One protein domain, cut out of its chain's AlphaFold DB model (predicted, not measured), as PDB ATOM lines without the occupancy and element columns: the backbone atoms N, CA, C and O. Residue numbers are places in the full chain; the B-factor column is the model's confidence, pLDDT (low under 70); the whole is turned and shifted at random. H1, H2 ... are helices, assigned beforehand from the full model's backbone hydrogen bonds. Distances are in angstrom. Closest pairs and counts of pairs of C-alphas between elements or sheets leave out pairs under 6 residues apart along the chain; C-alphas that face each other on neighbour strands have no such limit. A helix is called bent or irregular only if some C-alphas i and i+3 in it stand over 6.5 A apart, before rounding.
ATOM      1  N   GLU A 130     119.868  87.546  92.482       64.62
ATOM      2  CA  GLU A 130     118.736  88.431  92.161       64.62
ATOM      3  C   GLU A 130     117.549  88.202  93.116       64.62
ATOM      4  O   GLU A 130     117.004  89.181  93.619       64.62
ATOM      5  N   ASP A 131     117.241  86.949  93.469       68.75
ATOM      6  CA  ASP A 131     116.182  86.590  94.433       68.75
ATOM      7  C   ASP A 131     116.481  87.104  95.861       68.75
ATOM      8  O   ASP A 131     115.635  87.737  96.490       68.75
ATOM      9  N   GLU A 132     117.723  86.952  96.348       73.69
ATOM     10  CA  GLU A 132     118.144  87.515  97.647       73.69
ATOM     11  C   GLU A 132     118.091  89.054  97.662       73.69
ATOM     12  O   GLU A 132     117.722  89.669  98.666       73.69
ATOM     13  N   ASN A 133     118.447  89.705  96.550       75.06
ATOM     14  CA  ASN A 133     118.366  91.162  96.442       75.06
ATOM     15  C   ASN A 133     116.912  91.649  96.391       75.06
ATOM     16  O   ASN A 133     116.601  92.673  97.005       75.06
ATOM     17  N   ASP A 134     116.022  90.925  95.712       80.12
ATOM     18  CA  ASP A 134     114.591  91.227  95.684       80.12
ATOM     19  C   ASP A 134     113.941  91.023  97.064       80.12
ATOM     20  O   ASP A 134     113.123  91.853  97.473       80.12
ATOM     21  N   GLU A 135     114.353  90.006  97.830       82.25
ATOM     22  CA  GLU A 135     113.926  89.799  99.223       82.25
ATOM     23  C   GLU A 135     114.388  90.952 100.136       82.25
ATOM     24  O   GLU A 135     113.593  91.504 100.903       82.25
ATOM     25  N   ILE A 136     115.642  91.403  99.998       84.38
ATOM     26  CA  ILE A 136     116.175  92.557 100.746       84.38
ATOM     27  C   ILE A 136     115.430  93.850 100.382       84.38
ATOM     28  O   ILE A 136     115.125  94.665 101.259       84.38
ATOM     29  N   ILE A 137     115.128  94.062  99.097       84.69
ATOM     30  CA  ILE A 137     114.370  95.235  98.637       84.69
ATOM     31  C   ILE A 137     112.942  95.196  99.194       84.69
ATOM     32  O   ILE A 137     112.442  96.234  99.639       84.69
ATOM     33  N   GLN A 138     112.299  94.027  99.218       85.12
ATOM     34  CA  GLN A 138     110.964  93.855  99.795       85.12
ATOM     35  C   GLN A 138     110.954  94.091 101.313       85.12
ATOM     36  O   GLN A 138     110.110  94.855 101.788       85.12
ATOM     37  N   ASP A 139     111.914  93.544 102.071       87.12
ATOM     38  CA  ASP A 139     112.046  93.804 103.518       87.12
ATOM     39  C   ASP A 139     112.280  95.298 103.794       87.12
ATOM     40  O   ASP A 139     111.626  95.902 104.652       87.12
ATOM     41  N   LEU A 140     113.145  95.954 103.013       87.69
ATOM     42  CA  LEU A 140     113.389  97.389 103.152       87.69
ATOM     43  C   LEU A 140     112.122  98.214 102.873       87.69
ATOM     44  O   LEU A 140     111.811  99.141 103.628       87.69
ATOM     45  N   GLN A 141     111.366  97.873 101.827       83.69
ATOM     46  CA  GLN A 141     110.092  98.524 101.507       83.69
ATOM     47  C   GLN A 141     109.039  98.291 102.597       83.69
ATOM     48  O   GLN A 141     108.320  99.230 102.964       83.69
ATOM     49  N   ALA A 142     108.965  97.083 103.159       81.19
ATOM     50  CA  ALA A 142     108.059  96.755 104.255       81.19
ATOM     51  C   ALA A 142     108.390  97.573 105.512       81.19
ATOM     52  O   ALA A 142     107.510  98.243 106.064       81.19
ATOM     53  N   ARG A 143     109.668  97.623 105.913       85.88
ATOM     54  CA  ARG A 143     110.130  98.427 107.061       85.88
ATOM     55  C   ARG A 143     109.903  99.917 106.853       85.88
ATOM     56  O   ARG A 143     109.473 100.608 107.776       85.88
ATOM     57  N   MET A 144     110.147 100.422 105.645       85.44
ATOM     58  CA  MET A 144     109.897 101.823 105.316       85.44
ATOM     59  C   MET A 144     108.398 102.138 105.398       85.44
ATOM     60  O   MET A 144     108.008 103.121 106.027       85.44
ATOM     61  N   THR A 145     107.541 101.262 104.874       82.12
ATOM     62  CA  THR A 145     106.079 101.407 104.969       82.12
ATOM     63  C   THR A 145     105.597 101.375 106.419       82.12
ATOM     64  O   THR A 145     104.772 102.205 106.814       82.12
ATOM     65  N   GLN A 146     106.140 100.470 107.236       83.81
ATOM     66  CA  GLN A 146     105.841 100.398 108.665       83.81
ATOM     67  C   GLN A 146     106.257 101.686 109.384       83.81
ATOM     68  O   GLN A 146     105.466 102.242 110.152       83.81
ATOM     69  N   LEU A 147     107.458 102.198 109.102       86.81
ATOM     70  CA  LEU A 147     107.957 103.436 109.692       86.81
ATOM     71  C   LEU A 147     107.059 104.622 109.328       86.81
ATOM     72  O   LEU A 147     106.601 105.326 110.228       86.81
ATOM     73  N   LEU A 148     106.734 104.809 108.046       82.94
ATOM     74  CA  LEU A 148     105.848 105.893 107.608       82.94
ATOM     75  C   LEU A 148     104.452 105.789 108.230       82.94
ATOM     76  O   LEU A 148     103.905 106.790 108.695       82.94
ATOM     77  N   THR A 149     103.896 104.581 108.287       80.81
ATOM     78  CA  THR A 149     102.588 104.339 108.907       80.81
ATOM     79  C   THR A 149     102.619 104.677 110.397       80.81
ATOM     80  O   THR A 149     101.721 105.356 110.900       80.81
ATOM     81  N   SER A 150     103.667 104.256 111.111       79.75
ATOM     82  CA  SER A 150     103.842 104.569 112.533       79.75
ATOM     83  C   SER A 150     103.989 106.075 112.780       79.75
ATOM     84  O   SER A 150     103.366 106.608 113.699       79.75
ATOM     85  N   TRP A 151     104.724 106.779 111.915       84.44
ATOM     86  CA  TRP A 151     104.921 108.223 111.993       84.44
ATOM     87  C   TRP A 151     103.620 108.999 111.748       84.44
ATOM     88  O   TRP A 151     103.274 109.877 112.541       84.44
ATOM     89  N   TYR A 152     102.852 108.633 110.716       82.69
ATOM     90  CA  TYR A 152     101.543 109.240 110.443       82.69
ATOM     91  C   TYR A 152     100.576 109.028 111.615       82.69
ATOM     92  O   TYR A 152      99.939 109.973 112.084       82.69
ATOM     93  N   ASN A 153     100.517 107.805 112.149       78.94
ATOM     94  CA  ASN A 153      99.670 107.487 113.298       78.94
ATOM     95  C   ASN A 153     100.058 108.295 114.543       78.94
ATOM     96  O   ASN A 153      99.175 108.788 115.249       78.94
ATOM     97  N   LEU A 154     101.359 108.471 114.797       84.81
ATOM     98  CA  LEU A 154     101.846 109.303 115.895       84.81
ATOM     99  C   LEU A 154     101.410 110.762 115.725       84.81
ATOM    100  O   LEU A 154     100.853 111.343 116.656       84.81
ATOM    101  N   HIS A 155     101.599 111.338 114.536       82.62
ATOM    102  CA  HIS A 155     101.179 112.711 114.245       82.62
ATOM    103  C   HIS A 155      99.669 112.900 114.390       82.62
ATOM    104  O   HIS A 155      99.217 113.876 114.993       82.62
ATOM    105  N   LYS A 156      98.879 111.938 113.911       78.38
ATOM    106  CA  LYS A 156      97.426 111.945 114.072       78.38
ATOM    107  C   LYS A 156      97.016 111.910 115.544       78.38
ATOM    108  O   LYS A 156      96.151 112.678 115.961       78.38
ATOM    109  N   LYS A 157      97.649 111.054 116.352       76.88
ATOM    110  CA  LYS A 157      97.390 110.978 117.799       76.88
ATOM    111  C   LYS A 157      97.799 112.252 118.519       76.88
ATOM    112  O   LYS A 157      97.045 112.727 119.362       76.88
ATOM    113  N   TRP A 158      98.939 112.829 118.156       82.69
ATOM    114  CA  TRP A 158      99.372 114.119 118.679       82.69
ATOM    115  C   TRP A 158      98.330 115.207 118.405       82.69
ATOM    116  O   TRP A 158      97.901 115.888 119.332       82.69
ATOM    117  N   TYR A 159      97.833 115.301 117.168       81.38
ATOM    118  CA  TYR A 159      96.773 116.245 116.810       81.38
ATOM    119  C   TYR A 159      95.490 116.031 117.631       81.38
ATOM    120  O   TYR A 159      94.943 116.986 118.182       81.38
ATOM    121  N   GLN A 160      95.045 114.776 117.779       76.94
ATOM    122  CA  GLN A 160      93.881 114.430 118.607       76.94
ATOM    123  C   GLN A 160      94.070 114.841 120.075       76.94
ATOM    124  O   GLN A 160      93.143 115.359 120.695       76.94
ATOM    125  N   ILE A 161      95.264 114.625 120.635       79.31
ATOM    126  CA  ILE A 161      95.595 115.026 122.009       79.31
ATOM    127  C   ILE A 161      95.570 116.550 122.135       79.31
ATOM    128  O   ILE A 161      94.939 117.062 123.056       79.31
ATOM    129  N   CYS A 162      96.196 117.279 121.208       81.38
ATOM    130  CA  CYS A 162      96.190 118.740 121.216       81.38
ATOM    131  C   CYS A 162      94.763 119.303 121.184       81.38
ATOM    132  O   CYS A 162      94.437 120.158 122.002       81.38
ATOM    133  N   ARG A 163      93.900 118.778 120.306       77.44
ATOM    134  CA  ARG A 163      92.488 119.187 120.231       77.44
ATOM    135  C   ARG A 163      91.717 118.898 121.513       77.44
ATOM    136  O   ARG A 163      90.968 119.745 121.986       77.44
ATOM    137  N   ARG A 164      91.933 117.733 122.123       76.81
ATOM    138  CA  ARG A 164      91.292 117.395 123.403       76.81
ATOM    139  C   ARG A 164      91.753 118.281 124.550       76.81
ATOM    140  O   ARG A 164      90.931 118.653 125.380       76.81
ATOM    141  N   LEU A 165      93.037 118.624 124.601       80.00
ATOM    142  CA  LEU A 165      93.563 119.546 125.608       80.00
ATOM    143  C   LEU A 165      92.991 120.955 125.433       80.00
ATOM    144  O   LEU A 165      92.644 121.587 126.425       80.00
ATOM    145  N   GLU A 166      92.851 121.422 124.193       80.38
ATOM    146  CA  GLU A 166      92.199 122.695 123.869       80.38
ATOM    147  C   GLU A 166      90.732 122.705 124.336       80.38
ATOM    148  O   GLU A 166      90.313 123.626 125.037       80.38
ATOM    149  N   LEU A 167      89.983 121.631 124.061       78.31
ATOM    150  CA  LEU A 167      88.613 121.471 124.552       78.31
ATOM    151  C   LEU A 167      88.550 121.435 126.087       78.31
ATOM    152  O   LEU A 167      87.707 122.088 126.695       78.31
ATOM    153  N   GLN A 168      89.447 120.695 126.738       78.50
ATOM    154  CA  GLN A 168      89.484 120.620 128.198       78.50
ATOM    155  C   GLN A 168      89.830 121.974 128.832       78.50
ATOM    156  O   GLN A 168      89.298 122.309 129.891       78.50
ATOM    157  N   LEU A 169      90.700 122.758 128.192       82.00
ATOM    158  CA  LEU A 169      90.989 124.124 128.612       82.00
ATOM    159  C   LEU A 169      89.729 124.996 128.519       82.00
ATOM    160  O   LEU A 169      89.405 125.649 129.506       82.00
ATOM    161  N   SER A 170      88.983 124.925 127.409       80.75
ATOM    162  CA  SER A 170      87.687 125.612 127.257       80.75
ATOM    163  C   SER A 170      86.711 125.244 128.377       80.75
ATOM    164  O   SER A 170      86.168 126.136 129.025       80.75
ATOM    165  N   ILE A 171      86.555 123.948 128.668       81.19
ATOM    166  CA  ILE A 171      85.642 123.464 129.718       81.19
ATOM    167  C   ILE A 171      86.048 124.019 131.086       81.19
ATOM    168  O   ILE A 171      85.201 124.449 131.870       81.19
ATOM    169  N   ASN A 172      87.348 124.032 131.384       83.50
ATOM    170  CA  ASN A 172      87.854 124.574 132.641       83.50
ATOM    171  C   ASN A 172      87.662 126.096 132.729       83.50
ATOM    172  O   ASN A 172      87.297 126.603 133.790       83.50
ATOM    173  N   GLU A 173      87.890 126.829 131.636       86.06
ATOM    174  CA  GLU A 173      87.632 128.270 131.565       86.06
ATOM    175  C   GLU A 173      86.144 128.574 131.755       86.06
ATOM    176  O   GLU A 173      85.788 129.452 132.545       86.06
ATOM    177  N   PHE A 174      85.270 127.810 131.098       87.50
ATOM    178  CA  PHE A 174      83.825 127.894 131.271       87.50
ATOM    179  C   PHE A 174      83.432 127.677 132.733       87.50
ATOM    180  O   PHE A 174      82.766 128.540 133.310       87.50
ATOM    181  N   ALA A 175      83.876 126.572 133.340       86.69
ATOM    182  CA  ALA A 175      83.555 126.232 134.724       86.69
ATOM    183  C   ALA A 175      84.032 127.326 135.685       86.69
ATOM    184  O   ALA A 175      83.256 127.821 136.497       86.69
ATOM    185  N   SER A 176      85.272 127.797 135.526       88.81
ATOM    186  CA  SER A 176      85.823 128.857 136.371       88.81
ATOM    187  C   SER A 176      85.026 130.163 136.281       88.81
ATOM    188  O   SER A 176      84.787 130.806 137.308       88.81
ATOM    189  N   VAL A 177      84.617 130.580 135.078       89.38
ATOM    190  CA  VAL A 177      83.835 131.814 134.918       89.38
ATOM    191  C   VAL A 177      82.413 131.622 135.448       89.38
ATOM    192  O   VAL A 177      81.914 132.517 136.133       89.38
ATOM    193  N   ALA A 178      81.785 130.473 135.186       90.25
ATOM    194  CA  ALA A 178      80.451 130.139 135.680       90.25
ATOM    195  C   ALA A 178      80.397 130.124 137.216       90.25
ATOM    196  O   ALA A 178      79.578 130.842 137.786       90.25
ATOM    197  N   ASP A 179      81.327 129.428 137.875       91.81
ATOM    198  CA  ASP A 179      81.426 129.374 139.340       91.81
ATOM    199  C   ASP A 179      81.599 130.781 139.932       91.81
ATOM    200  O   ASP A 179      80.950 131.158 140.909       91.81
ATOM    201  N   SER A 180      82.451 131.608 139.314       92.56
ATOM    202  CA  SER A 180      82.666 132.983 139.777       92.56
ATOM    203  C   SER A 180      81.407 133.853 139.666       92.56
ATOM    204  O   SER A 180      81.160 134.696 140.533       92.56
ATOM    205  N   LEU A 181      80.603 133.645 138.617       93.56
ATOM    206  CA  LEU A 181      79.335 134.342 138.412       93.56
ATOM    207  C   LEU A 181      78.271 133.854 139.392       93.56
ATOM    208  O   LEU A 181      77.534 134.677 139.930       93.56
ATOM    209  N   GLU A 182      78.212 132.552 139.659       93.56
ATOM    210  CA  GLU A 182      77.289 131.969 140.633       93.56
ATOM    211  C   GLU A 182      77.564 132.500 142.044       93.56
ATOM    212  O   GLU A 182      76.640 132.955 142.720       93.56
ATOM    213  N   ILE A 183      78.836 132.556 142.453       93.88
ATOM    214  CA  ILE A 183      79.237 133.161 143.732       93.88
ATOM    215  C   ILE A 183      78.824 134.636 143.786       93.88
ATOM    216  O   ILE A 183      78.284 135.091 144.799       93.88
ATOM    217  N   TRP A 184      79.053 135.394 142.708       94.12
ATOM    218  CA  TRP A 184      78.682 136.809 142.662       94.12
ATOM    219  C   TRP A 184      77.165 137.006 142.774       94.12
ATOM    220  O   TRP A 184      76.720 137.844 143.560       94.12
ATOM    221  N   LEU A 185      76.376 136.216 142.040       92.81
ATOM    222  CA  LEU A 185      74.913 136.253 142.090       92.81
ATOM    223  C   LEU A 185      74.389 135.851 143.469       92.81
ATOM    224  O   LEU A 185      73.519 136.533 144.001       92.81
ATOM    225  N   SER A 186      74.946 134.801 144.076       93.25
ATOM    226  CA  SER A 186      74.556 134.361 145.418       93.25
ATOM    227  C   SER A 186      74.830 135.424 146.481       93.25
ATOM    228  O   SER A 186      74.057 135.528 147.430       93.25
ATOM    229  N   LEU A 187      75.912 136.198 146.347       91.56
ATOM    230  CA  LEU A 187      76.252 137.256 147.298       91.56
ATOM    231  C   LEU A 187      75.314 138.467 147.183       91.56
ATOM    232  O   LEU A 187      74.974 139.067 148.199       91.56
ATOM    233  N   HIS A 188      74.904 138.826 145.963       90.06
ATOM    234  CA  HIS A 188      74.124 140.043 145.710       90.06
ATOM    235  C   HIS A 188      72.613 139.795 145.552       90.06
ATOM    236  O   HIS A 188      71.848 140.754 145.555       90.06
ATOM    237  N   SER A 189      72.153 138.540 145.460       89.38
ATOM    238  CA  SER A 189      70.718 138.203 145.383       89.38
ATOM    239  C   SER A 189      69.956 138.744 146.592       89.38
ATOM    240  O   SER A 189      68.955 139.438 146.420       89.38
ATOM    241  N   SER A 190      70.499 138.578 147.801       86.56
ATOM    242  CA  SER A 190      69.874 139.121 149.008       86.56
ATOM    243  C   SER A 190      69.822 140.648 149.035       86.56
ATOM    244  O   SER A 190      68.951 141.194 149.692       86.56
ATOM    245  N   GLU A 191      70.740 141.345 148.353       85.62
ATOM    246  CA  GLU A 191      70.742 142.817 148.302       85.62
ATOM    247  C   GLU A 191      69.660 143.382 147.378       85.62
ATOM    248  O   GLU A 191      69.245 144.523 147.556       85.62
ATOM    249  N   VAL A 192      69.217 142.596 146.393       85.00
ATOM    250  CA  VAL A 192      68.145 142.965 145.454       85.00
ATOM    251  C   VAL A 192      66.778 142.531 145.979       85.00
ATOM    252  O   VAL A 192      65.769 143.169 145.694       85.00
ATOM    253  N   GLU A 193      66.730 141.440 146.742       87.12
ATOM    254  CA  GLU A 193      65.492 140.880 147.292       87.12
ATOM    255  C   GLU A 193      64.969 141.629 148.526       87.12
ATOM    256  O   GLU A 193      63.846 141.367 148.966       87.12
ATOM    257  N   THR A 194      65.731 142.573 149.088       83.88
ATOM    258  CA  THR A 194      65.234 143.398 150.190       83.88
ATOM    259  C   THR A 194      64.059 144.259 149.725       83.88
ATOM    260  O   THR A 194      64.165 145.092 148.831       83.88
ATOM    261  N   SER A 195      62.909 144.109 150.383       83.31
ATOM    262  CA  SER A 195      61.731 144.960 150.161       83.31
ATOM    263  C   SER A 195      61.789 146.277 150.949       83.31
ATOM    264  O   SER A 195      60.757 146.906 151.184       83.31
ATOM    265  N   GLU A 196      62.968 146.661 151.438       84.31
ATOM    266  CA  GLU A 196      63.174 147.848 152.266       84.31
ATOM    267  C   GLU A 196      63.186 149.107 151.391       84.31
ATOM    268  O   GLU A 196      63.977 149.227 150.460       84.31
ATOM    269  N   THR A 197      62.317 150.071 151.698       85.44
ATOM    270  CA  THR A 197      62.224 151.356 150.973       85.44
ATOM    271  C   THR A 197      62.807 152.542 151.754       85.44
ATOM    272  O   THR A 197      62.906 153.654 151.223       85.44
ATOM    273  N   GLY A 198      63.214 152.303 153.003       88.94
ATOM    274  CA  GLY A 198      63.661 153.311 153.961       88.94
ATOM    275  C   GLY A 198      62.501 154.076 154.606       88.94
ATOM    276  O   GLY A 198      61.517 154.414 153.944       88.94
ATOM    277  N   ASP A 199      62.636 154.382 155.896       93.00
ATOM    278  CA  ASP A 199      61.628 155.093 156.700       93.00
ATOM    279  C   ASP A 199      61.848 156.620 156.693       93.00
ATOM    280  O   ASP A 199      61.072 157.399 157.254       93.00
ATOM    281  N   SER A 200      62.926 157.076 156.049       96.19
ATOM    282  CA  SER A 200      63.326 158.480 155.960       96.19
ATOM    283  C   SER A 200      63.898 158.808 154.586       96.19
ATOM    284  O   SER A 200      64.601 157.998 153.995       96.19
ATOM    285  N   ILE A 201      63.715 160.052 154.124       94.94
ATOM    286  CA  ILE A 201      64.298 160.556 152.865       94.94
ATOM    287  C   ILE A 201      65.808 160.289 152.804       94.94
ATOM    288  O   ILE A 201      66.333 159.919 151.759       94.94
ATOM    289  N   LYS A 202      66.516 160.458 153.928       95.94
ATOM    290  CA  LYS A 202      67.963 160.213 153.989       95.94
ATOM    291  C   LYS A 202      68.297 158.737 153.753       95.94
ATOM    292  O   LYS A 202      69.271 158.444 153.075       95.94
ATOM    293  N   GLU A 203      67.500 157.839 154.314       94.31
ATOM    294  CA  GLU A 203      67.676 156.394 154.182       94.31
ATOM    295  C   GLU A 203      67.335 155.922 152.765       94.31
ATOM    296  O   GLU A 203      68.109 155.190 152.152       94.31
ATOM    297  N   THR A 204      66.249 156.437 152.188       94.06
ATOM    298  CA  THR A 204      65.901 156.184 150.787       94.06
ATOM    299  C   THR A 204      67.005 156.665 149.840       94.06
ATOM    300  O   THR A 204      67.365 155.940 148.921       94.06
ATOM    301  N   LEU A 205      67.607 157.839 150.081       95.25
ATOM    302  CA  LEU A 205      68.757 158.304 149.292       95.25
ATOM    303  C   LEU A 205      69.961 157.359 149.418       95.25
ATOM    304  O   LEU A 205      70.573 157.029 148.410       95.25
ATOM    305  N   THR A 206      70.263 156.851 150.618       93.62
ATOM    306  CA  THR A 206      71.351 155.870 150.780       93.62
ATOM    307  C   THR A 206      71.064 154.528 150.101       93.62
ATOM    308  O   THR A 206      71.992 153.890 149.605       93.62
ATOM    309  N   LEU A 207      69.797 154.096 150.048       92.50
ATOM    310  CA  LEU A 207      69.386 152.899 149.309       92.50
ATOM    311  C   LEU A 207      69.536 153.100 147.794       92.50
ATOM    312  O   LEU A 207      70.021 152.199 147.114       92.50
ATOM    313  N   ILE A 208      69.191 154.287 147.284       92.81
ATOM    314  CA  ILE A 208      69.397 154.657 145.875       92.81
ATOM    315  C   ILE A 208      70.890 154.633 145.529       92.81
ATOM    316  O   ILE A 208      71.268 153.958 144.575       92.81
ATOM    317  N   ASP A 209      71.747 155.272 146.331       94.44
ATOM    318  CA  ASP A 209      73.200 155.275 146.097       94.44
ATOM    319  C   ASP A 209      73.771 153.845 146.063       94.44
ATOM    320  O   ASP A 209      74.605 153.503 145.219       94.44
ATOM    321  N   ARG A 210      73.307 152.971 146.969       92.31
ATOM    322  CA  ARG A 210      73.711 151.557 146.995       92.31
ATOM    323  C   ARG A 210      73.257 150.813 145.736       92.31
ATOM    324  O   ARG A 210      74.041 150.035 145.191       92.31
ATOM    325  N   LEU A 211      72.031 151.054 145.270       91.31
ATOM    326  CA  LEU A 211      71.502 150.452 144.046       91.31
ATOM    327  C   LEU A 211      72.298 150.902 142.812       91.31
ATOM    328  O   LEU A 211      72.685 150.059 142.007       91.31
ATOM    329  N   GLU A 212      72.623 152.190 142.697       93.31
ATOM    330  CA  GLU A 212      73.441 152.710 141.590       93.31
ATOM    331  C   GLU A 212      74.832 152.053 141.547       93.31
ATOM    332  O   GLU A 212      75.340 151.701 140.475       93.31
ATOM    333  N   ILE A 213      75.451 151.831 142.712       93.25
ATOM    334  CA  ILE A 213      76.724 151.103 142.811       93.25
ATOM    335  C   ILE A 213      76.560 149.658 142.319       93.25
ATOM    336  O   ILE A 213      77.412 149.165 141.571       93.25
ATOM    337  N   LEU A 214      75.478 148.982 142.713       91.56
ATOM    338  CA  LEU A 214      75.198 147.611 142.296       91.56
ATOM    339  C   LEU A 214      74.974 147.511 140.780       91.56
ATOM    340  O   LEU A 214      75.567 146.649 140.128       91.56
ATOM    341  N   GLU A 215      74.199 148.425 140.196       92.00
ATOM    342  CA  GLU A 215      73.967 148.499 138.749       92.00
ATOM    343  C   GLU A 215      75.268 148.735 137.975       92.00
ATOM    344  O   GLU A 215      75.531 148.074 136.962       92.00
ATOM    345  N   ARG A 216      76.140 149.615 138.481       92.50
ATOM    346  CA  ARG A 216      77.460 149.842 137.881       92.50
ATOM    347  C   ARG A 216      78.324 148.580 137.913       92.50
ATOM    348  O   ARG A 216      79.059 148.314 136.960       92.50
ATOM    349  N   ASN A 217      78.223 147.797 138.983       92.06
ATOM    350  CA  ASN A 217      78.958 146.544 139.150       92.06
ATOM    351  C   ASN A 217      78.348 145.373 138.359       92.06
ATOM    352  O   ASN A 217      79.062 144.411 138.075       92.06
ATOM    353  N   LEU A 218      77.081 145.455 137.949       92.00
ATOM    354  CA  LEU A 218      76.418 144.444 137.121       92.00
ATOM    355  C   LEU A 218      76.934 144.443 135.674       92.00
ATOM    356  O   LEU A 218      77.032 143.386 135.046       92.00
ATOM    357  N   LEU A 219      77.298 145.613 135.140       89.75
ATOM    358  CA  LEU A 219      77.774 145.767 133.761       89.75
ATOM    359  C   LEU A 219      78.948 144.824 133.401       89.75
ATOM    360  O   LEU A 219      78.816 144.072 132.432       89.75
ATOM    361  N   PRO A 220      80.058 144.764 134.168       90.19
ATOM    362  CA  PRO A 220      81.143 143.821 133.883       90.19
ATOM    363  C   PRO A 220      80.739 142.347 134.066       90.19
ATOM    364  O   PRO A 220      81.305 141.474 133.407       90.19
ATOM    365  N   GLN A 221      79.756 142.037 134.921       90.75
ATOM    366  CA  GLN A 221      79.263 140.661 135.084       90.75
ATOM    367  C   GLN A 221      78.447 140.208 133.873       90.75
ATOM    368  O   GLN A 221      78.572 139.066 133.434       90.75
ATOM    369  N   LYS A 222      77.682 141.122 133.266       90.31
ATOM    370  CA  LYS A 222      76.964 140.862 132.013       90.31
ATOM    371  C   LYS A 222      77.917 140.465 130.883       90.31
ATOM    372  O   LYS A 222      77.628 139.532 130.138       90.31
ATOM    373  N   GLU A 223      79.065 141.131 130.768       89.25
ATOM    374  CA  GLU A 223      80.082 140.765 129.773       89.25
ATOM    375  C   GLU A 223      80.660 139.365 130.023       89.25
ATOM    376  O   GLU A 223      80.830 138.585 129.084       89.25
ATOM    377  N   ARG A 224      80.932 139.017 131.287       88.94
ATOM    378  CA  ARG A 224      81.392 137.669 131.665       88.94
ATOM    379  C   ARG A 224      80.346 136.603 131.343       88.94
ATOM    380  O   ARG A 224      80.699 135.557 130.805       88.94
ATOM    381  N   TYR A 225      79.071 136.887 131.593       89.44
ATOM    382  CA  TYR A 225      77.969 135.989 131.250       89.44
ATOM    383  C   TYR A 225      77.878 135.723 129.738       89.44
ATOM    384  O   TYR A 225      77.713 134.579 129.311       89.44
ATOM    385  N   GLU A 226      78.056 136.749 128.899       87.75
ATOM    386  CA  GLU A 226      78.076 136.548 127.443       87.75
ATOM    387  C   GLU A 226      79.261 135.679 126.986       87.75
ATOM    388  O   GLU A 226      79.099 134.879 126.062       87.75
ATOM    389  N   LYS A 227      80.423 135.745 127.656       82.81
ATOM    390  CA  LYS A 227      81.555 134.837 127.374       82.81
ATOM    391  C   LYS A 227      81.212 133.377 127.678       82.81
ATOM    392  O   LYS A 227      81.441 132.512 126.839       82.81
ATOM    393  N   VAL A 228      80.594 133.109 128.829       84.94
ATOM    394  CA  VAL A 228      80.129 131.762 129.224       84.94
ATOM    395  C   VAL A 228      79.167 131.188 128.179       84.94
ATOM    396  O   VAL A 228      79.309 130.049 127.730       84.94
ATOM    397  N   LYS A 229      78.230 132.013 127.704       82.69
ATOM    398  CA  LYS A 229      77.274 131.643 126.652       82.69
ATOM    399  C   LYS A 229      77.939 131.330 125.305       82.69
ATOM    400  O   LYS A 229      77.407 130.519 124.549       82.69
ATOM    401  N   GLN A 230      79.064 131.970 124.980       78.19
ATOM    402  CA  GLN A 230      79.838 131.673 123.769       78.19
ATOM    403  C   GLN A 230      80.613 130.357 123.893       78.19
ATOM    404  O   GLN A 230      80.501 129.526 122.992       78.19
ATOM    405  N   LEU A 231      81.311 130.135 125.012       69.31
ATOM    406  CA  LEU A 231      82.058 128.895 125.281       69.31
ATOM    407  C   LEU A 231      81.148 127.659 125.218       69.31
ATOM    408  O   LEU A 231      81.477 126.671 124.569       69.31
ATOM    409  N   THR A 232      79.925 127.784 125.741       66.88
ATOM    410  CA  THR A 232      78.905 126.722 125.667       66.88
ATOM    411  C   THR A 232      78.605 126.290 124.224       66.88
ATOM    412  O   THR A 232      78.328 125.122 123.969       66.88
ATOM    413  N   LYS A 233      78.619 127.217 123.257       62.69
ATOM    414  CA  LYS A 233      78.308 126.906 121.849       62.69
ATOM    415  C   LYS A 233      79.461 126.207 121.138       62.69
ATOM    416  O   LYS A 233      79.198 125.385 120.268       62.69
ATOM    417  N   PHE A 234      80.698 126.555 121.485       59.31
ATOM    418  CA  PHE A 234      81.897 125.933 120.927       59.31
ATOM    419  C   PHE A 234      82.002 124.472 121.382       59.31
ATOM    420  O   PHE A 234      82.153 123.571 120.565       59.31
ATOM    421  N   GLU A 235      81.775 124.227 122.673       59.47
ATOM    422  CA  GLU A 235      81.832 122.884 123.249       59.47
ATOM    423  C   GLU A 235      80.749 121.949 122.709       59.47
ATOM    424  O   GLU A 235      81.026 120.780 122.479       59.47
ATOM    425  N   ILE A 236      79.524 122.425 122.460       60.12
ATOM    426  CA  ILE A 236      78.457 121.561 121.919       60.12
ATOM    427  C   ILE A 236      78.857 120.962 120.563       60.12
ATOM    428  O   ILE A 236      78.607 119.783 120.340       60.12
ATOM    429  N   ILE A 237      79.514 121.739 119.701       59.41
ATOM    430  CA  ILE A 237      79.917 121.296 118.359       59.41
ATOM    431  C   ILE A 237      81.011 120.220 118.453       59.41
ATOM    432  O   ILE A 237      80.886 119.162 117.838       59.41
ATOM    433  N   ASP A 238      82.026 120.437 119.290       58.75
ATOM    434  CA  ASP A 238      83.159 119.509 119.426       58.75
ATOM    435  C   ASP A 238      82.812 118.254 120.253       58.75
ATOM    436  O   ASP A 238      83.366 117.170 120.050       58.75
ATOM    437  N   ILE A 239      81.863 118.366 121.190       58.28
ATOM    438  CA  ILE A 239      81.352 117.235 121.978       58.28
ATOM    439  C   ILE A 239      80.415 116.358 121.139       58.28
ATOM    440  O   ILE A 239      80.443 115.130 121.284       58.28
ATOM    441  N   GLU A 240      79.602 116.954 120.259       56.28
ATOM    442  CA  GLU A 240      78.777 116.216 119.292       56.28
ATOM    443  C   GLU A 240      79.633 115.400 118.312       56.28
ATOM    444  O   GLU A 240      79.220 114.313 117.906       56.28
ATOM    445  N   GLU A 241      80.871 115.826 118.037       56.91
ATOM    446  CA  GLU A 241      81.842 115.090 117.213       56.91
ATOM    447  C   GLU A 241      82.468 113.855 117.913       56.91
ATOM    448  O   GLU A 241      83.438 113.266 117.436       56.91
ATOM    449  N   ASN A 242      81.906 113.390 119.038       56.00
ATOM    450  CA  ASN A 242      82.320 112.170 119.756       56.00
ATOM    451  C   ASN A 242      83.778 112.162 120.274       56.00
ATOM    452  O   ASN A 242      84.273 111.123 120.731       56.00
ATOM    453  N   MET A 243      84.449 113.317 120.304       57.28
ATOM    454  CA  MET A 243      85.839 113.473 120.754       57.28
ATOM    455  C   MET A 243      86.053 113.159 122.244       57.28
ATOM    456  O   MET A 243      87.191 113.004 122.664       57.28
ATOM    457  N   LEU A 244      85.012 113.045 123.074       52.09
ATOM    458  CA  LEU A 244      85.165 112.798 124.517       52.09
ATOM    459  C   LEU A 244      85.139 111.314 124.918       52.09
ATOM    460  O   LEU A 244      85.795 110.954 125.888       52.09
ATOM    461  N   ASN A 245      84.488 110.432 124.153       54.88
ATOM    462  CA  ASN A 245      84.212 109.054 124.601       54.88
ATOM    463  C   ASN A 245      85.247 108.001 124.160       54.88
ATOM    464  O   ASN A 245      85.128 106.836 124.532       54.88
ATOM    465  N   GLN A 246      86.255 108.364 123.361       56.41
ATOM    466  CA  GLN A 246      87.278 107.404 122.928       56.41
ATOM    467  C   GLN A 246      88.496 107.426 123.860       56.41
ATOM    468  O   GLN A 246      89.161 108.456 123.931       56.41
ATOM    469  N   PRO A 247      88.869 106.339 124.548       48.56
ATOM    470  CA  PRO A 247      90.080 106.337 125.368       48.56
ATOM    471  C   PRO A 247      91.325 106.688 124.533       48.56
ATOM    472  O   PRO A 247      91.529 106.154 123.439       48.56
ATOM    473  N   ILE A 248      92.168 107.596 125.042       48.69
ATOM    474  CA  ILE A 248      93.478 107.912 124.447       48.69
ATOM    475  C   ILE A 248      94.420 106.756 124.783       48.69
ATOM    476  O   ILE A 248      95.234 106.831 125.696       48.69
ATOM    477  N   SER A 249      94.288 105.643 124.069       46.47
ATOM    478  CA  SER A 249      95.288 104.587 124.118       46.47
ATOM    479  C   SER A 249      96.378 104.907 123.098       46.47
ATOM    480  O   SER A 249      96.117 104.969 121.896       46.47
ATOM    481  N   CYS A 250      97.607 105.094 123.580       39.44
ATOM    482  CA  CYS A 250      98.817 105.093 122.753       39.44
ATOM    483  C   CYS A 250      99.149 103.696 122.190       39.44
ATOM    484  O   CYS A 250     100.039 103.576 121.356       39.44
ATOM    485  N   VAL A 251      98.424 102.658 122.623       39.72
ATOM    486  CA  VAL A 251      98.700 101.246 122.317       39.72
ATOM    487  C   VAL A 251      97.717 100.679 121.289       39.72
ATOM    488  O   VAL A 251      98.088  99.843 120.473       39.72
ATOM    489  N   ASN A 252      96.480 101.178 121.244       41.75
ATOM    490  CA  ASN A 252      95.493 100.742 120.262       41.75
ATOM    491  C   ASN A 252      95.403 101.739 119.105       41.75
ATOM    492  O   ASN A 252      94.617 102.694 119.125       41.75
ATOM    493  N   ILE A 253      96.181 101.460 118.056       43.12
ATOM    494  CA  ILE A 253      95.969 101.984 116.702       43.12
ATOM    495  C   ILE A 253      94.630 101.410 116.215       43.12
ATOM    496  O   ILE A 253      94.560 100.413 115.499       43.12
ATOM    497  N   SER A 254      93.530 101.995 116.681       43.91
ATOM    498  CA  SER A 254      92.225 101.742 116.086       43.91
ATOM    499  C   SER A 254      92.283 102.306 114.678       43.91
ATOM    500  O   SER A 254      92.600 103.485 114.508       43.91
ATOM    501  N   ARG A 255      92.030 101.443 113.686       45.06
ATOM    502  CA  ARG A 255      91.925 101.805 112.271       45.06
ATOM    503  C   ARG A 255      90.983 102.999 112.148       45.06
ATOM    504  O   ARG A 255      89.770 102.849 112.246       45.06
ATOM    505  N   SER A 256      91.542 104.192 111.988       45.00
ATOM    506  CA  SER A 256      90.752 105.360 111.630       45.00
ATOM    507  C   SER A 256      90.409 105.268 110.151       45.00
ATOM    508  O   SER A 256      91.274 104.909 109.355       45.00
ATOM    509  N   SER A 257      89.185 105.644 109.802       51.00
ATOM    510  CA  SER A 257      88.646 105.680 108.441       51.00
ATOM    511  C   SER A 257      89.346 106.652 107.479       51.00
ATOM    512  O   SER A 257      89.031 106.617 106.300       51.00
ATOM    513  N   ASP A 258      90.319 107.463 107.923       54.38
ATOM    514  CA  ASP A 258      91.197 108.240 107.021       54.38
ATOM    515  C   ASP A 258      92.299 107.358 106.428       54.38
ATOM    516  O   ASP A 258      93.500 107.581 106.613       54.38
ATOM    517  N   THR A 259      91.904 106.291 105.747       62.22
ATOM    518  CA  THR A 259      92.842 105.473 104.978       62.22
ATOM    519  C   THR A 259      93.396 106.229 103.775       62.22
ATOM    520  O   THR A 259      94.509 105.923 103.349       62.22
ATOM    521  N   ASP A 260      92.670 107.244 103.306       65.81
ATOM    522  CA  ASP A 260      92.892 107.934 102.034       65.81
ATOM    523  C   ASP A 260      94.080 108.911 102.090       65.81
ATOM    524  O   ASP A 260      94.877 109.001 101.151       65.81
ATOM    525  N   GLU A 261      94.265 109.609 103.215       71.38
ATOM    526  CA  GLU A 261      95.429 110.481 103.430       71.38
ATOM    527  C   GLU A 261      96.717 109.670 103.585       71.38
ATOM    528  O   GLU A 261      97.742 109.995 102.978       71.38
ATOM    529  N   LEU A 262      96.659 108.578 104.356       75.12
ATOM    530  CA  LEU A 262      97.790 107.668 104.524       75.12
ATOM    531  C   LEU A 262      98.148 106.992 103.195       75.12
ATOM    532  O   LEU A 262      99.324 106.867 102.867       75.12
ATOM    533  N   GLU A 263      97.156 106.585 102.407       75.62
ATOM    534  CA  GLU A 263      97.378 105.985 101.090       75.62
ATOM    535  C   GLU A 263      97.996 106.980 100.101       75.62
ATOM    536  O   GLU A 263      98.929 106.631  99.377       75.62
ATOM    537  N   THR A 264      97.567 108.244 100.135       77.75
ATOM    538  CA  THR A 264      98.192 109.322  99.356       77.75
ATOM    539  C   THR A 264      99.655 109.529  99.762       77.75
ATOM    540  O   THR A 264     100.522 109.690  98.898       77.75
ATOM    541  N   PHE A 265      99.951 109.466 101.064       74.50
ATOM    542  CA  PHE A 265     101.305 109.610 101.593       74.50
ATOM    543  C   PHE A 265     102.204 108.424 101.215       74.50
ATOM    544  O   PHE A 265     103.320 108.626 100.742       74.50
ATOM    545  N   LEU A 266     101.710 107.189 101.328       80.25
ATOM    546  CA  LEU A 266     102.440 105.987 100.907       80.25
ATOM    547  C   LEU A 266     102.712 105.988  99.396       80.25
ATOM    548  O   LEU A 266     103.836 105.721  98.966       80.25
ATOM    549  N   LYS A 267     101.720 106.390  98.595       84.44
ATOM    550  CA  LYS A 267     101.847 106.510  97.139       84.44
ATOM    551  C   LYS A 267     102.900 107.538  96.721       84.44
ATOM    552  O   LYS A 267     103.606 107.294  95.745       84.44
ATOM    553  N   TYR A 268     103.035 108.655  97.443       81.62
ATOM    554  CA  TYR A 268     104.068 109.666  97.173       81.62
ATOM    555  C   TYR A 268     105.491 109.088  97.260       81.62
ATOM    556  O   TYR A 268     106.344 109.440  96.448       81.62
ATOM    557  N   TYR A 269     105.725 108.148  98.178       76.75
ATOM    558  CA  TYR A 269     107.010 107.454  98.326       76.75
ATOM    559  C   TYR A 269     107.121 106.168  97.488       76.75
ATOM    560  O   TYR A 269     108.097 105.435  97.627       76.75
ATOM    561  N   GLY A 270     106.146 105.878  96.619       76.62
ATOM    562  CA  GLY A 270     106.132 104.664  95.796       76.62
ATOM    563  C   GLY A 270     105.876 103.372  96.579       76.62
ATOM    564  O   GLY A 270     106.123 102.288  96.056       76.62
ATOM    565  N   LEU A 271     105.380 103.473  97.816       76.00
ATOM    566  CA  LEU A 271     105.102 102.340  98.694       76.00
ATOM    567  C   LEU A 271     103.652 101.873  98.518       76.00
ATOM    568  O   LEU A 271     102.740 102.679  98.317       76.00
ATOM    569  N   LYS A 272     103.425 100.561  98.611       75.00
ATOM    570  CA  LYS A 272     102.081  99.967  98.614       75.00
ATOM    571  C   LYS A 272     101.726  99.520 100.027       75.00
ATOM    572  O   LYS A 272     102.580  99.040 100.765       75.00
ATOM    573  N   ARG A 273     100.449  99.637 100.392       61.50
ATOM    574  CA  ARG A 273      99.922  99.009 101.607       61.50
ATOM    575  C   ARG A 273      99.952  97.490 101.391       61.50
ATOM    576  O   ARG A 273      99.111  96.968 100.670       61.50
ATOM    577  N   GLY A 274     100.957  96.809 101.935       57.12
ATOM    578  CA  GLY A 274     101.026  95.347 101.905       57.12
ATOM    579  C   GLY A 274      99.934  94.734 102.783       57.12
ATOM    580  O   GLY A 274      99.696  95.223 103.888       57.12
ATOM    581  N   GLU A 275      99.280  93.671 102.308       52.00
ATOM    582  CA  GLU A 275      98.269  92.914 103.071       52.00
ATOM    583  C   GLU A 275      98.850  92.336 104.383       52.00
ATOM    584  O   GLU A 275      98.146  92.187 105.374       52.00
ATOM    585  N   GLU A 276     100.171  92.148 104.440       49.62
ATOM    586  CA  GLU A 276     100.937  91.619 105.579       49.62
ATOM    587  C   GLU A 276     101.157  92.635 106.727       49.62
ATOM    588  O   GLU A 276     101.425  92.271 107.875       49.62
ATOM    589  N   LEU A 277     100.992  93.941 106.467       48.53
ATOM    590  CA  LEU A 277     101.062  94.977 107.514       48.53
ATOM    591  C   LEU A 277      99.870  94.916 108.473       48.53
ATOM    592  O   LEU A 277      99.986  95.340 109.626       48.53
ATOM    593  N   ASP A 278      98.741  94.377 108.014       50.03
ATOM    594  CA  ASP A 278      97.563  94.168 108.852       50.03
ATOM    595  C   ASP A 278      97.789  93.063 109.897       50.03
ATOM    596  O   ASP A 278      97.272  93.167 111.012       50.03
ATOM    597  N   GLU A 279      98.623  92.067 109.586       45.38
ATOM    598  CA  GLU A 279      98.979  90.980 110.505       45.38
ATOM    599  C   GLU A 279     100.031  91.417 111.537       45.38
ATOM    600  O   GLU A 279      99.906  91.110 112.725       45.38
ATOM    601  N   ASN A 280     101.013  92.234 111.137       44.53
ATOM    602  CA  ASN A 280     102.003  92.801 112.064       44.53
ATOM    603  C   ASN A 280     101.386  93.787 113.076       44.53
ATOM    604  O   ASN A 280     101.802  93.840 114.237       44.53
ATOM    605  N   LEU A 281     100.336  94.521 112.687       45.81
ATOM    606  CA  LEU A 281      99.524  95.315 113.619       45.81
ATOM    607  C   LEU A 281      98.767  94.442 114.636       45.81
ATOM    608  O   LEU A 281      98.523  94.877 115.766       45.81
ATOM    609  N   ASP A 282      98.433  93.203 114.274       41.00
ATOM    610  CA  ASP A 282      97.774  92.239 115.158       41.00
ATOM    611  C   ASP A 282      98.765  91.568 116.136       41.00
ATOM    612  O   ASP A 282      98.398  91.228 117.266       41.00
ATOM    613  N   ILE A 283     100.049  91.465 115.771       42.53
ATOM    614  CA  ILE A 283     101.136  91.026 116.669       42.53
ATOM    615  C   ILE A 283     101.399  92.073 117.762       42.53
ATOM    616  O   ILE A 283     101.472  91.723 118.943       42.53
ATOM    617  N   VAL A 284     101.431  93.365 117.412       42.34
ATOM    618  CA  VAL A 284     101.529  94.461 118.399       42.34
ATOM    619  C   VAL A 284     100.325  94.450 119.361       42.34
ATOM    620  O   VAL A 284     100.484  94.659 120.565       42.34
ATOM    621  N   ARG A 285      99.129  94.092 118.871       43.50
ATOM    622  CA  ARG A 285      97.912  93.902 119.687       43.50
ATOM    623  C   ARG A 285      97.978  92.679 120.616       43.50
ATOM    624  O   ARG A 285      97.344  92.685 121.674       43.50
ATOM    625  N   LYS A 286      98.701  91.619 120.239       40.12
ATOM    626  CA  LYS A 286      98.918  90.427 121.084       40.12
ATOM    627  C   LYS A 286      99.956  90.678 122.178       40.12
ATOM    628  O   LYS A 286      99.753  90.216 123.295       40.12
ATOM    629  N   MET A 287     100.998  91.461 121.897       38.47
ATOM    630  CA  MET A 287     102.033  91.790 122.886       38.47
ATOM    631  C   MET A 287     101.509  92.697 124.017       38.47
ATOM    632  O   MET A 287     101.939  92.570 125.157       38.47
ATOM    633  N   GLY A 288     100.527  93.562 123.731       34.69
ATOM    634  CA  GLY A 288      99.890  94.439 124.726       34.69
ATOM    635  C   GLY A 288      98.837  93.780 125.630       34.69
ATOM    636  O   GLY A 288      98.268  94.465 126.473       34.69
ATOM    637  N   ARG A 289      98.545  92.479 125.464       40.09
ATOM    638  CA  ARG A 289      97.551  91.726 126.263       40.09
ATOM    639  C   ARG A 289      98.161  90.800 127.323       40.09
ATOM    640  O   ARG A 289      97.453  89.959 127.868       40.09
TER     641      ARG A 289
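AT A GLANCE: This is residues 130 to 289 of the 361 residues of an uncharacterized protein of Trichobilharzia regenti (UniProt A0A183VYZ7). This is a long, thin helical hairpin with two small helices beside one of its arms: H1 runs along most of the length, and H2 folds back along its later part, touching it over a limited stretch. Two short helices, H3 and H4, lie near the earlier half of H1, where H3 touches it and H4 comes close, while residues 130 to 140 of H1 stick out free at the end. The printed part has 160 residues with four named helices, in the order H1, H2, H3, H4, and no named strand, and its class is all helix. The whole is extended, with a radius of gyration of the C-alphas of 30.2 A and spans of 110 by 34 by 19 A.

IN THESE COORDINATES: H1 covers residues 130 to 192 and is 91.5 A long, beginning at C-alpha 130 at (118.736, 88.431, 92.161). It has a kink of 30 degrees near residue 186 and is only just irregular, with C-alphas 187 and 190 6.9 A apart. H2 covers residues 201 to 240 and is 57.5 A long, beginning at C-alpha 201 at (64.298, 160.556, 152.865). H2 has a kink of 31 degrees near residue 219; it is neither bent nor irregular, but only just: C-alphas 217 and 220 are 6.3 A apart. H3, residues 259 to 268, is 14.3 A long. H4, residues 277 to 287, is 15.7 A long and ends at C-alpha 287 at (102.033, 91.790, 122.886).

HOW THE PARTS SIT: H1 and H2 form a helical hairpin, running opposite ways at a shallow tilt of 18 degrees. They touch through residues 167 to 181 of H1 and 221 to 238 of H2 alone, and their closest C-alphas, of Phe 174 and Val 228, are 5.7 A apart. H3 touches H1 at residues 145 to 152 of H1 alone, with the closest C-alphas, of Thr 145 and Leu 266, 7.1 A apart. These two run opposite ways at a steep tilt of 44 degrees. H4 is close to H1 but not clearly touching; their closest C-alphas, of Gln 146 and Leu 277, are 7.3 A apart. H2 is apart from H3 and from H4, and H3 and H4 are apart. Each O i to N i+4 pair is within hydrogen-bond range in H3 and H4, against 57 of 59 in H1 and 31 of 36 in H2.

THE WHOLE: The outline is only just a rod, and the C-alphas of Glu 130 and Ser 200, the two farthest apart, are 109.8 A apart. The printed part has no cut. The link from H2 to H3, residues 241 to 258, is long; the other two are short. Mean pLDDT of the printed part is 75.2, and residues 130 to 131, 231 to 260 and 273 to 289 are under 70.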